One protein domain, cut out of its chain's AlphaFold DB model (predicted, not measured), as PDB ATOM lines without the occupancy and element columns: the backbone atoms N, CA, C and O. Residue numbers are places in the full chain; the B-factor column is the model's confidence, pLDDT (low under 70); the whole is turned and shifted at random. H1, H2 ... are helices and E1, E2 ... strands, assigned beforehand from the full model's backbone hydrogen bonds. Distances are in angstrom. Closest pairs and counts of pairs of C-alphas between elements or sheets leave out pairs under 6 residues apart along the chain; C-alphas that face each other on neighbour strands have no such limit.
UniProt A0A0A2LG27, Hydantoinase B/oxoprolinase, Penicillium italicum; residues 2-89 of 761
ATOM      1  N   GLN A   2       3.462  24.876  37.827       79.62
ATOM      2  CA  GLN A   2       4.049  24.507  36.523       79.62
ATOM      3  C   GLN A   2       3.306  25.106  35.307       79.62
ATOM      4  O   GLN A   2       3.905  25.808  34.501       79.62
ATOM      5  N   SER A   3       1.978  24.954  35.249       88.62
ATOM      6  CA  SER A   3       1.151  25.529  34.171       88.62
ATOM      7  C   SER A   3       1.194  27.069  34.090       88.62
ATOM      8  O   SER A   3       1.056  27.633  33.006       88.62
ATOM      9  N   ILE A   4       1.409  27.766  35.215       90.50
ATOM     10  CA  ILE A   4       1.535  29.236  35.244       90.50
ATOM     11  C   ILE A   4       2.870  29.646  34.617       90.50
ATOM     12  O   ILE A   4       2.892  30.521  33.759       90.50
ATOM     13  N   ILE A   5       3.959  28.970  34.992       90.69
ATOM     14  CA  ILE A   5       5.304  29.216  34.453       90.69
ATOM     15  C   ILE A   5       5.326  28.983  32.937       90.69
ATOM     16  O   ILE A   5       5.834  29.818  32.192       90.69
ATOM     17  N   GLU A   6       4.708  27.898  32.467       92.88
ATOM     18  CA  GLU A   6       4.597  27.588  31.035       92.88
ATOM     19  C   GLU A   6       3.814  28.664  30.269       92.88
ATOM     20  O   GLU A   6       4.245  29.107  29.203       92.88
ATOM     21  N   ARG A   7       2.696  29.153  30.828       94.19
ATOM     22  CA  ARG A   7       1.927  30.260  30.235       94.19
ATOM     23  C   ARG A   7       2.708  31.572  30.216       94.19
ATOM     24  O   ARG A   7       2.664  32.273  29.208       94.19
ATOM     25  N   ILE A   8       3.434  31.898  31.287       95.25
ATOM     26  CA  ILE A   8       4.308  33.080  31.342       95.25
ATOM     27  C   ILE A   8       5.375  32.994  30.249       95.25
ATOM     28  O   ILE A   8       5.568  33.960  29.516       95.25
ATOM     29  N   ALA A   9       6.037  31.844  30.096       94.75
ATOM     30  CA  ALA A   9       7.051  31.639  29.065       94.75
ATOM     31  C   ALA A   9       6.471  31.803  27.649       94.75
ATOM     32  O   ALA A   9       7.060  32.494  26.815       94.75
ATOM     33  N   ALA A  10       5.281  31.249  27.396       95.88
ATOM     34  CA  ALA A  10       4.582  31.417  26.124       95.88
ATOM     35  C   ALA A  10       4.224  32.890  25.840       95.88
ATOM     36  O   ALA A  10       4.407  33.367  24.720       95.88
ATOM     37  N   LEU A  11       3.757  33.634  26.850       96.69
ATOM     38  CA  LEU A  11       3.452  35.064  26.726       96.69
ATOM     39  C   LEU A  11       4.714  35.915  26.516       96.69
ATOM     40  O   LEU A  11       4.691  36.815  25.676       96.69
ATOM     41  N   LYS A  12       5.817  35.609  27.216       95.81
ATOM     42  CA  LYS A  12       7.128  36.241  26.993       95.81
ATOM     43  C   LYS A  12       7.587  36.046  25.555       95.81
ATOM     44  O   LYS A  12       7.899  37.024  24.889       95.81
ATOM     45  N   SER A  13       7.549  34.812  25.052       95.50
ATOM     46  CA  SER A  13       7.910  34.518  23.661       95.50
ATOM     47  C   SER A  13       7.033  35.298  22.679       95.50
ATOM     48  O   SER A  13       7.564  35.963  21.794       95.50
ATOM     49  N   LYS A  14       5.708  35.316  22.885       96.00
ATOM     50  CA  LYS A  14       4.773  36.054  22.026       96.00
ATOM     51  C   LYS A  14       5.070  37.557  21.982       96.00
ATOM     52  O   LYS A  14       5.059  38.138  20.900       96.00
ATOM     53  N   VAL A  15       5.323  38.187  23.134       94.88
ATOM     54  CA  VAL A  15       5.611  39.630  23.184       94.88
ATOM     55  C   VAL A  15       7.005  39.948  22.641       94.88
ATOM     56  O   VAL A  15       7.159  40.946  21.947       94.88
ATOM     57  N   THR A  16       7.994  39.077  22.880       94.81
ATOM     58  CA  THR A  16       9.331  39.198  22.287       94.81
ATOM     59  C   THR A  16       9.247  39.146  20.769       94.81
ATOM     60  O   THR A  16       9.772  40.039  20.123       94.81
ATOM     61  N   THR A  17       8.534  38.173  20.189       94.88
ATOM     62  CA  THR A  17       8.354  38.076  18.731       94.88
ATOM     63  C   THR A  17       7.674  39.310  18.142       94.88
ATOM     64  O   THR A  17       8.058  39.758  17.065       94.88
ATOM     65  N   ALA A  18       6.674  39.874  18.826       92.88
ATOM     66  CA  ALA A  18       6.024  41.101  18.372       92.88
ATOM     67  C   ALA A  18       7.012  42.281  18.350       92.88
ATOM     68  O   ALA A  18       7.180  42.919  17.319       92.88
ATOM     69  N   LEU A  19       7.736  42.505  19.451       92.25
ATOM     70  CA  LEU A  19       8.702  43.602  19.562       92.25
ATOM     71  C   LEU A  19       9.902  43.448  18.616       92.25
ATOM     72  O   LEU A  19      10.367  44.440  18.061       92.25
ATOM     73  N   THR A  20      10.392  42.225  18.396       92.25
ATOM     74  CA  THR A  20      11.463  41.985  17.419       92.25
ATOM     75  C   THR A  20      10.986  42.175  15.983       92.25
ATOM     76  O   THR A  20      11.751  42.661  15.153       92.25
ATOM     77  N   THR A  21       9.714  41.875  15.686       92.62
ATOM     78  CA  THR A  21       9.092  42.194  14.385       92.62
ATOM     79  C   THR A  21       9.021  43.706  14.157       92.62
ATOM     80  O   THR A  21       9.268  44.163  13.043       92.62
ATOM     81  N   ASP A  22       8.781  44.481  15.216       88.88
ATOM     82  CA  ASP A  22       8.796  45.951  15.195       88.88
ATOM     83  C   ASP A  22      10.224  46.547  15.182       88.88
ATOM     84  O   ASP A  22      10.399  47.765  15.224       88.88
ATOM     85  N   GLY A  23      11.261  45.704  15.096       89.44
ATOM     86  CA  GLY A  23      12.657  46.114  14.936       89.44
ATOM     87  C   GLY A  23      13.421  46.363  16.239       89.44
ATOM     88  O   GLY A  23      14.521  46.916  16.190       89.44
ATOM     89  N   ILE A  24      12.882  45.965  17.396       88.19
ATOM     90  CA  ILE A  24      13.592  46.038  18.680       88.19
ATOM     91  C   ILE A  24      14.502  44.817  18.838       88.19
ATOM     92  O   ILE A  24      14.048  43.678  18.732       88.19
ATOM     93  N   ASP A  25      15.783  45.036  19.136       87.62
ATOM     94  CA  ASP A  25      16.719  43.942  19.400       87.62
ATOM     95  C   ASP A  25      16.301  43.168  20.663       87.62
ATOM     96  O   ASP A  25      15.928  43.764  21.674       87.62
ATOM     97  N   GLU A  26      16.381  41.836  20.636       86.81
ATOM     98  CA  GLU A  26      15.988  40.989  21.769       86.81
ATOM     99  C   GLU A  26      16.757  41.329  23.057       86.81
ATOM    100  O   GLU A  26      16.190  41.279  24.150       86.81
ATOM    101  N   THR A  27      18.010  41.779  22.944       86.88
ATOM    102  CA  THR A  27      18.832  42.239  24.078       86.88
ATOM    103  C   THR A  27      18.322  43.534  24.724       86.88
ATOM    104  O   THR A  27      18.705  43.855  25.850       86.88
ATOM    105  N   GLN A  28      17.442  44.270  24.040       87.62
ATOM    106  CA  GLN A  28      16.821  45.509  24.511       87.62
ATOM    107  C   GLN A  28      15.415  45.291  25.083       87.62
ATOM    108  O   GLN A  28      14.782  46.255  25.523       87.62
ATOM    109  N   ILE A  29      14.917  44.053  25.087       89.94
ATOM    110  CA  ILE A  29      13.584  43.716  25.583       89.94
ATOM    111  C   ILE A  29      13.677  43.284  27.044       89.94
ATOM    112  O   ILE A  29      14.408  42.364  27.404       89.94
ATOM    113  N   GLN A  30      12.884  43.928  27.894       92.00
ATOM    114  CA  GLN A  30      12.647  43.492  29.268       92.00
ATOM    115  C   GLN A  30      11.197  43.048  29.433       92.00
ATOM    116  O   GLN A  30      10.295  43.613  28.812       92.00
ATOM    117  N   HIS A  31      10.964  42.043  30.276       93.06
ATOM    118  CA  HIS A  31       9.620  41.565  30.591       93.06
ATOM    119  C   HIS A  31       9.258  41.910  32.026       93.06
ATOM    120  O   HIS A  31       9.973  41.535  32.948       93.06
ATOM    121  N   GLU A  32       8.103  42.533  32.208       94.75
ATOM    122  CA  GLU A  32       7.449  42.671  33.506       94.75
ATOM    123  C   GLU A  32       6.306  41.654  33.574       94.75
ATOM    124  O   GLU A  32       5.436  41.621  32.696       94.75
ATOM    125  N   ILE A  33       6.315  40.802  34.597       95.56
ATOM    126  CA  ILE A  33       5.295  39.771  34.797       95.56
ATOM    127  C   ILE A  33       4.306  40.257  35.851       95.56
ATOM    128  O   ILE A  33       4.704  40.670  36.934       95.56
ATOM    129  N   TYR A  34       3.017  40.148  35.550       95.56
ATOM    130  CA  TYR A  34       1.937  40.464  36.473       95.56
ATOM    131  C   TYR A  34       1.020  39.253  36.639       95.56
ATOM    132  O   TYR A  34       0.615  38.630  35.650       95.56
ATOM    133  N   LEU A  35       0.649  38.952  37.881       95.56
ATOM    134  CA  LEU A  35      -0.422  38.009  38.199       95.56
ATOM    135  C   LEU A  35      -1.621  38.776  38.747       95.56
ATOM    136  O   LEU A  35      -1.483  39.546  39.696       95.56
ATOM    137  N   ASN A  36      -2.801  38.535  38.178       92.25
ATOM    138  CA  ASN A  36      -4.053  39.014  38.748       92.25
ATOM    139  C   ASN A  36      -4.572  37.974  39.739       92.25
ATOM    140  O   ASN A  36      -4.958  36.862  39.364       92.25
ATOM    141  N   LEU A  37      -4.518  38.341  41.014       93.06
ATOM    142  CA  LEU A  37      -4.724  37.459  42.153       93.06
ATOM    143  C   LEU A  37      -5.992  37.844  42.912       93.06
ATOM    144  O   LEU A  37      -6.330  39.022  43.017       93.06
ATOM    145  N   ARG A  38      -6.678  36.844  43.467       86.94
ATOM    146  CA  ARG A  38      -7.834  37.024  44.359       86.94
ATOM    147  C   ARG A  38      -7.896  35.923  45.406       86.94
ATOM    148  O   ARG A  38      -7.394  34.821  45.183       86.94
ATOM    149  N   TYR A  39      -8.585  36.159  46.516       83.31
ATOM    150  CA  TYR A  39      -8.922  35.075  47.436       83.31
ATOM    151  C   TYR A  39     -10.041  34.194  46.859       83.31
ATOM    152  O   TYR A  39     -10.991  34.685  46.244       83.31
ATOM    153  N   GLN A  40      -9.956  32.879  47.070       80.81
ATOM    154  CA  GLN A  40     -10.974  31.921  46.639       80.81
ATOM    155  C   GLN A  40     -12.346  32.291  47.217       80.81
ATOM    156  O   GLN A  40     -12.508  32.331  48.432       80.81
ATOM    157  N   GLY A  41     -13.341  32.493  46.351       65.12
ATOM    158  CA  GLY A  41     -14.696  32.898  46.755       65.12
ATOM    159  C   GLY A  41     -14.890  34.411  46.900       65.12
ATOM    160  O   GLY A  41     -15.941  34.837  47.352       65.12
ATOM    161  N   THR A  42     -13.895  35.214  46.514       66.25
ATOM    162  CA  THR A  42     -14.013  36.677  46.382       66.25
ATOM    163  C   THR A  42     -13.889  37.079  44.915       66.25
ATOM    164  O   THR A  42     -13.173  36.398  44.185       66.25
ATOM    165  N   ASP A  43     -14.518  38.177  44.492       64.94
ATOM    166  CA  ASP A  43     -14.482  38.649  43.093       64.94
ATOM    167  C   ASP A  43     -13.469  39.796  42.860       64.94
ATOM    168  O   ASP A  43     -13.269  40.244  41.732       64.94
ATOM    169  N   ASN A  44     -12.766  40.235  43.912       67.38
ATOM    170  CA  ASN A  44     -11.801  41.336  43.849       67.38
ATOM    171  C   ASN A  44     -10.424  40.860  43.371       67.38
ATOM    172  O   ASN A  44      -9.757  40.084  44.060       67.38
ATOM    173  N   LEU A  45      -9.990  41.374  42.219       82.06
ATOM    174  CA  LEU A  45      -8.697  41.081  41.602       82.06
ATOM    175  C   LEU A  45      -7.681  42.188  41.886       82.06
ATOM    176  O   LEU A  45      -7.947  43.359  41.616       82.06
ATOM    177  N   LEU A  46      -6.496  41.809  42.359       87.00
ATOM    178  CA  LEU A  46      -5.339  42.696  42.472       87.00
ATOM    179  C   LEU A  46      -4.262  42.275  41.480       87.00
ATOM    180  O   LEU A  46      -3.881  41.106  41.422       87.00
ATOM    181  N   MET A  47      -3.769  43.244  40.712       91.81
ATOM    182  CA  MET A  47      -2.664  43.051  39.780       91.81
ATOM    183  C   MET A  47      -1.342  43.200  40.518       91.81
ATOM    184  O   MET A  47      -0.974  44.304  40.910       91.81
ATOM    185  N   VAL A  48      -0.627  42.093  40.686       94.12
ATOM    186  CA  VAL A  48       0.633  42.042  41.426       94.12
ATOM    187  C   VAL A  48       1.780  41.878  40.442       94.12
ATOM    188  O   VAL A  48       1.840  40.882  39.718       94.12
ATOM    189  N   LEU A  49       2.666  42.875  40.399       94.56
ATOM    190  CA  LEU A  49       3.940  42.805  39.683       94.56
ATOM    191  C   LEU A  49       4.851  41.780  40.366       94.56
ATOM    192  O   LEU A  49       4.851  41.687  41.590       94.56
ATOM    193  N   GLU A  50       5.630  41.037  39.581       93.44
ATOM    194  CA  GLU A  50       6.649  40.118  40.088       93.44
ATOM    195  C   GLU A  50       7.593  40.837  41.064       93.44
ATOM    196  O   GLU A  50       8.333  41.733  40.652       93.44
ATOM    197  N   PRO A  51       7.570  40.475  42.358       91.00
ATOM    198  CA  PRO A  51       8.451  41.097  43.331       91.00
ATOM    199  C   PRO A  51       9.881  40.565  43.166       91.00
ATOM    200  O   PRO A  51      10.082  39.444  42.701       91.00
ATOM    201  N   GLU A  52      10.887  41.319  43.622       87.31
ATOM    202  CA  GLU A  52      12.307  40.922  43.511       87.31
ATOM    203  C   GLU A  52      12.608  39.557  44.159       87.31
ATOM    204  O   GLU A  52      13.476  38.818  43.701       87.31
ATOM    205  N   HIS A  53      11.869  39.200  45.212       86.81
ATOM    206  CA  HIS A  53      11.974  37.912  45.903       86.81
ATOM    207  C   HIS A  53      11.110  36.794  45.277       86.81
ATOM    208  O   HIS A  53      11.128  35.667  45.767       86.81
ATOM    209  N   GLY A  54      10.329  37.086  44.229       85.50
ATOM    210  CA  GLY A  54       9.506  36.129  43.474       85.50
ATOM    211  C   GLY A  54       8.233  35.625  44.173       85.50
ATOM    212  O   GLY A  54       7.497  34.818  43.605       85.50
ATOM    213  N   ASP A  55       7.944  36.086  45.394       91.44
ATOM    214  CA  ASP A  55       6.775  35.653  46.173       91.44
ATOM    215  C   ASP A  55       5.548  36.539  45.912       91.44
ATOM    216  O   ASP A  55       5.267  37.501  46.630       91.44
ATOM    217  N   PHE A  56       4.791  36.174  44.878       92.94
ATOM    218  CA  PHE A  56       3.519  36.812  44.537       92.94
ATOM    219  C   PHE A  56       2.460  36.717  45.642       92.94
ATOM    220  O   PHE A  56       1.565  37.557  45.682       92.94
ATOM    221  N   ILE A  57       2.514  35.705  46.516       92.38
ATOM    222  CA  ILE A  57       1.531  35.543  47.593       92.38
ATOM    223  C   ILE A  57       1.787  36.586  48.673       92.38
ATOM    224  O   ILE A  57       0.854  37.280  49.070       92.38
ATOM    225  N   ALA A  58       3.035  36.711  49.128       91.69
ATOM    226  CA  ALA A  58       3.402  37.710  50.125       91.69
ATOM    227  C   ALA A  58       3.102  39.131  49.627       91.69
ATOM    228  O   ALA A  58       2.489  39.914  50.355       91.69
ATOM    229  N   GLU A  59       3.452  39.437  48.372       93.50
ATOM    230  CA  GLU A  59       3.163  40.751  47.800       93.50
ATOM    231  C   GLU A  59       1.652  40.963  47.634       93.50
ATOM    232  O   GLU A  59       1.150  42.010  48.011       93.50
ATOM    233  N   PHE A  60       0.878  39.957  47.206       92.50
ATOM    234  CA  PHE A  60      -0.586  40.059  47.174       92.50
ATOM    235  C   PHE A  60      -1.199  40.346  48.545       92.50
ATOM    236  O   PHE A  60      -2.090  41.184  48.642       92.50
ATOM    237  N   VAL A  61      -0.753  39.657  49.599       91.06
ATOM    238  CA  VAL A  61      -1.270  39.867  50.961       91.06
ATOM    239  C   VAL A  61      -0.965  41.288  51.429       91.06
ATOM    240  O   VAL A  61      -1.858  41.956  51.942       91.06
ATOM    241  N   LYS A  62       0.259  41.765  51.188       90.00
ATOM    242  CA  LYS A  62       0.686  43.132  51.496       90.00
ATOM    243  C   LYS A  62      -0.110  44.177  50.713       90.00
ATOM    244  O   LYS A  62      -0.585  45.142  51.300       90.00
ATOM    245  N   GLU A  63      -0.295  43.983  49.410       87.81
ATOM    246  CA  GLU A  63      -1.093  44.879  48.573       87.81
ATOM    247  C   GLU A  63      -2.569  44.861  48.997       87.81
ATOM    248  O   GLU A  63      -3.191  45.911  49.093       87.81
ATOM    249  N   HIS A  64      -3.131  43.697  49.332       86.50
ATOM    250  CA  HIS A  64      -4.509  43.584  49.809       86.50
ATOM    251  C   HIS A  64      -4.707  44.270  51.166       86.50
ATOM    252  O   HIS A  64      -5.708  44.957  51.362       86.50
ATOM    253  N   GLU A  65      -3.764  44.122  52.096       85.12
ATOM    254  CA  GLU A  65      -3.773  44.848  53.367       85.12
ATOM    255  C   GLU A  65      -3.634  46.359  53.144       85.12
ATOM    256  O   GLU A  65      -4.375  47.134  53.741       85.12
ATOM    257  N   ARG A  66      -2.762  46.786  52.223       83.25
ATOM    258  CA  ARG A  66      -2.588  48.200  51.867       83.25
ATOM    259  C   ARG A  66      -3.846  48.815  51.249       83.25
ATOM    260  O   ARG A  66      -4.177  49.955  51.565       83.25
ATOM    261  N   GLU A  67      -4.520  48.095  50.353       78.88
ATOM    262  CA  GLU A  67      -5.710  48.593  49.654       78.88
ATOM    263  C   GLU A  67      -6.977  48.499  50.518       78.88
ATOM    264  O   GLU A  67      -7.788  49.421  50.512       78.88
ATOM    265  N   PHE A  68      -7.159  47.408  51.273       76.44
ATOM    266  CA  PHE A  68      -8.421  47.101  51.956       76.44
ATOM    267  C   PHE A  68      -8.340  47.070  53.490       76.44
ATOM    268  O   PHE A  68      -9.382  46.960  54.123       76.44
ATOM    269  N   SER A  69      -7.165  47.180  54.119       77.62
ATOM    270  CA  SER A  69      -6.970  47.146  55.587       77.62
ATOM    271  C   SER A  69      -7.322  45.830  56.298       77.62
ATOM    272  O   SER A  69      -7.385  45.790  57.528       77.62
ATOM    273  N   PHE A  70      -7.574  44.751  55.559       79.06
ATOM    274  CA  PHE A  70      -7.816  43.420  56.120       79.06
ATOM    275  C   PHE A  70      -7.295  42.336  55.181       79.06
ATOM    276  O   PHE A  70      -7.015  42.584  54.008       79.06
ATOM    277  N   THR A  71      -7.199  41.108  55.687       84.81
ATOM    278  CA  THR A  71      -6.788  39.924  54.919       84.81
ATOM    279  C   THR A  71      -7.698  38.730  55.226       84.81
ATOM    280  O   THR A  71      -8.545  38.794  56.120       84.81
ATOM    281  N   PHE A  72      -7.525  37.622  54.494       79.38
ATOM    282  CA  PHE A  72      -8.216  36.351  54.760       79.38
ATOM    283  C   PHE A  72      -7.206  35.239  55.085       79.38
ATOM    284  O   PHE A  72      -6.855  34.444  54.202       79.38
ATOM    285  N   PRO A  73      -6.707  35.164  56.334       79.19
ATOM    286  CA  PRO A  73      -5.740  34.146  56.731       79.19
ATOM    287  C   PRO A  73      -6.250  32.727  56.450       79.19
ATOM    288  O   PRO A  73      -7.392  32.391  56.753       79.19
ATOM    289  N   GLY A  74      -5.398  31.883  55.863       79.00
ATOM    290  CA  GLY A  74      -5.720  30.482  55.565       79.00
ATOM    291  C   GLY A  74      -6.589  30.251  54.322       79.00
ATOM    292  O   GLY A  74      -6.800  29.099  53.937       79.00
ATOM    293  N   ARG A  75      -7.061  31.308  53.647       82.94
ATOM    294  CA  ARG A  75      -7.829  31.181  52.403       82.94
ATOM    295  C   ARG A  75      -6.904  31.043  51.199       82.94
ATOM    296  O   ARG A  75      -5.889  31.727  51.097       82.94
ATOM    297  N   LYS A  76      -7.260  30.159  50.263       89.12
ATOM    298  CA  LYS A  76      -6.474  29.951  49.039       89.12
ATOM    299  C   LYS A  76      -6.496  31.213  48.177       89.12
ATOM    300  O   LYS A  76      -7.548  31.829  48.027       89.12
ATOM    301  N   ILE A  77      -5.359  31.548  47.579       91.69
ATOM    302  CA  ILE A  77      -5.232  32.620  46.587       91.69
ATOM    303  C   ILE A  77      -5.252  31.979  45.199       91.69
ATOM    304  O   ILE A  77      -4.579  30.974  44.958       91.69
ATOM    305  N   LEU A  78      -6.066  32.532  44.307       91.69
ATOM    306  CA  LEU A  78      -6.257  32.076  42.938       91.69
ATOM    307  C   LEU A  78      -5.617  33.072  41.971       91.69
ATOM    308  O   LEU A  78      -5.707  34.279  42.182       91.69
ATOM    309  N   VAL A  79      -5.011  32.554  40.902       94.06
ATOM    310  CA  VAL A  79      -4.571  33.336  39.738       94.06
ATOM    311  C   VAL A  79      -5.692  33.279  38.710       94.06
ATOM    312  O   VAL A  79      -5.975  32.191  38.209       94.06
ATOM    313  N   GLU A  80      -6.316  34.413  38.395       90.81
ATOM    314  CA  GLU A  80      -7.329  34.469  37.330       90.81
ATOM    315  C   GLU A  80      -6.707  34.710  35.961       90.81
ATOM    316  O   GLU A  80      -6.999  33.998  35.000       90.81
ATOM    317  N   ASP A  81      -5.791  35.675  35.870       92.06
ATOM    318  CA  ASP A  81      -5.074  35.933  34.630       92.06
ATOM    319  C   ASP A  81      -3.604  36.297  34.845       92.06
ATOM    320  O   ASP A  81      -3.159  36.660  35.937       92.06
ATOM    321  N   ILE A  82      -2.846  36.109  33.768       95.75
ATOM    322  CA  ILE A  82      -1.404  36.317  33.688       95.75
ATOM    323  C   ILE A  82      -1.180  37.365  32.607       95.75
ATOM    324  O   ILE A  82      -1.635  37.189  31.473       95.75
ATOM    325  N   ARG A  83      -0.435  38.422  32.930       95.38
ATOM    326  CA  ARG A  83      -0.035  39.446  31.961       95.38
ATOM    327  C   ARG A  83       1.479  39.542  31.916       95.38
ATOM    328  O   ARG A  83       2.146  39.501  32.943       95.38
ATOM    329  N   VAL A  84       2.016  39.684  30.712       96.06
ATOM    330  CA  VAL A  84       3.437  39.949  30.489       96.06
ATOM    331  C   VAL A  84       3.533  41.207  29.647       96.06
ATOM    332  O   VAL A  84       3.024  41.240  28.527       96.06
ATOM    333  N   ARG A  85       4.170  42.243  30.188       95.56
ATOM    334  CA  ARG A  85       4.487  43.463  29.447       95.56
ATOM    335  C   ARG A  85       5.916  43.352  28.930       95.56
ATOM    336  O   ARG A  85       6.836  43.193  29.722       95.56
ATOM    337  N   GLY A  86       6.087  43.426  27.614       93.25
ATOM    338  CA  GLY A  86       7.396  43.601  26.989       93.25
ATOM    339  C   GLY A  86       7.712  45.088  26.856       93.25
ATOM    340  O   GLY A  86       6.865  45.850  26.395       93.25
ATOM    341  N   VAL A  87       8.909  45.500  27.259       90.44
ATOM    342  CA  VAL A  87       9.390  46.882  27.167       90.44
ATOM    343  C   VAL A  87      10.654  46.891  26.319       90.44
ATOM    344  O   VAL A  87      11.674  46.343  26.734       90.44
ATOM    345  N   GLY A  88      10.585  47.505  25.137       88.00
ATOM    346  CA  GLY A  88      11.749  47.752  24.289       88.00
ATOM    347  C   GLY A  88      12.471  49.023  24.725       88.00
ATOM    348  O   GLY A  88      11.906  50.113  24.652       88.00
ATOM    349  N   LYS A  89      13.714  48.907  25.189       78.62
ATOM    350  CA  LYS A  89      14.535  50.061  25.575       78.62
ATOM    351  C   LYS A  89      15.369  50.528  24.386       78.62
ATOM    352  O   LYS A  89      16.512  50.110  24.215       78.62
TER     353      LYS A  89
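Overview. This is residues 2 to 89 of the 761 residues of the protein "Hydantoinase B/oxoprolinase" of Penicillium italicum (UniProt A0A0A2LG27). A long, twisted ribbon of two antiparallel strands, E1 and E3, runs through the middle, with the short strand E2 beside E1; H1 covers one end of this narrow sheet lengthwise, and H2 crosses it towards the other end. Both helices are on the same face, making two layers, and they stay apart from each other. The printed part has 88 residues, with two named helices and three named strands in the order H1, E1, E2, H2, E3. The sheet order is E2, E1, E3, antiparallel throughout, and the class is mixed, helices and strands. The whole is loose, with a radius of gyration of the C-alphas of 15.2 A, and elongated, spanning 46 by 24 by 21 A.

Along the chain. Find C-alpha 2 at (4.049, 24.507, 36.523); from there H1 runs through residues 2 to 21, 28.8 A from first to last C-alpha. Next look at C-alpha 29 at (13.584, 43.716, 25.583), where E1 begins; it takes residues 29 to 39 over 32.5 A. E2 is residues 46 to 49. H2 is residues 56 to 68, 17.4 A long. E3 takes residues 77 to 88 over 31.9 A, bends by 63 degrees at residue 80, and ends at C-alpha 88 at (11.749, 47.752, 24.289).

Arrangement. Begin with the inner strand E1. Beside it E3 is antiparallel at 163 degrees; look for N 32 and O 85, 2.9 A apart, and N 78 and O 38, 2.8 A apart, within hydrogen-bond range. On its other side E2 forms a hairpin with E1, antiparallel at 149 degrees, with N 35 and O 48 at 2.9 A. The sheet is twisted, its C-alphas up to 4.2 A off the best plane. H1 is on the sheet at a height of 8.1 A, over E1 and E3, and runs along the strands, at 20 degrees to E3 on the local plane; its closest C-alphas to E3 are those of Val 15 and Gly 86, 5.8 A apart. H2 is on the same face at a height of 7.7 A, over E1 and only just across the strands, at 63 degrees to E1 on the local plane. Its closest C-alphas to E2 are those of Phe 60 and Val 48, 6.2 A apart. E2, H2 and E3 make a split strand-helix-strand unit, two strands running the same way with E1 between them, and its crossover is right-handed. In H1 and H2 every O i to N i+4 pair is within hydrogen-bond range.

Size, cuts and confidence. The two C-alphas farthest apart are those of Gly 23 and Gly 74, at 47.3 A. The printed part has no cut, and its four links between elements are short. The mean pLDDT of the printed part is 88.7; look at residues 41 to 44, between E1 and E2, for the values under 70.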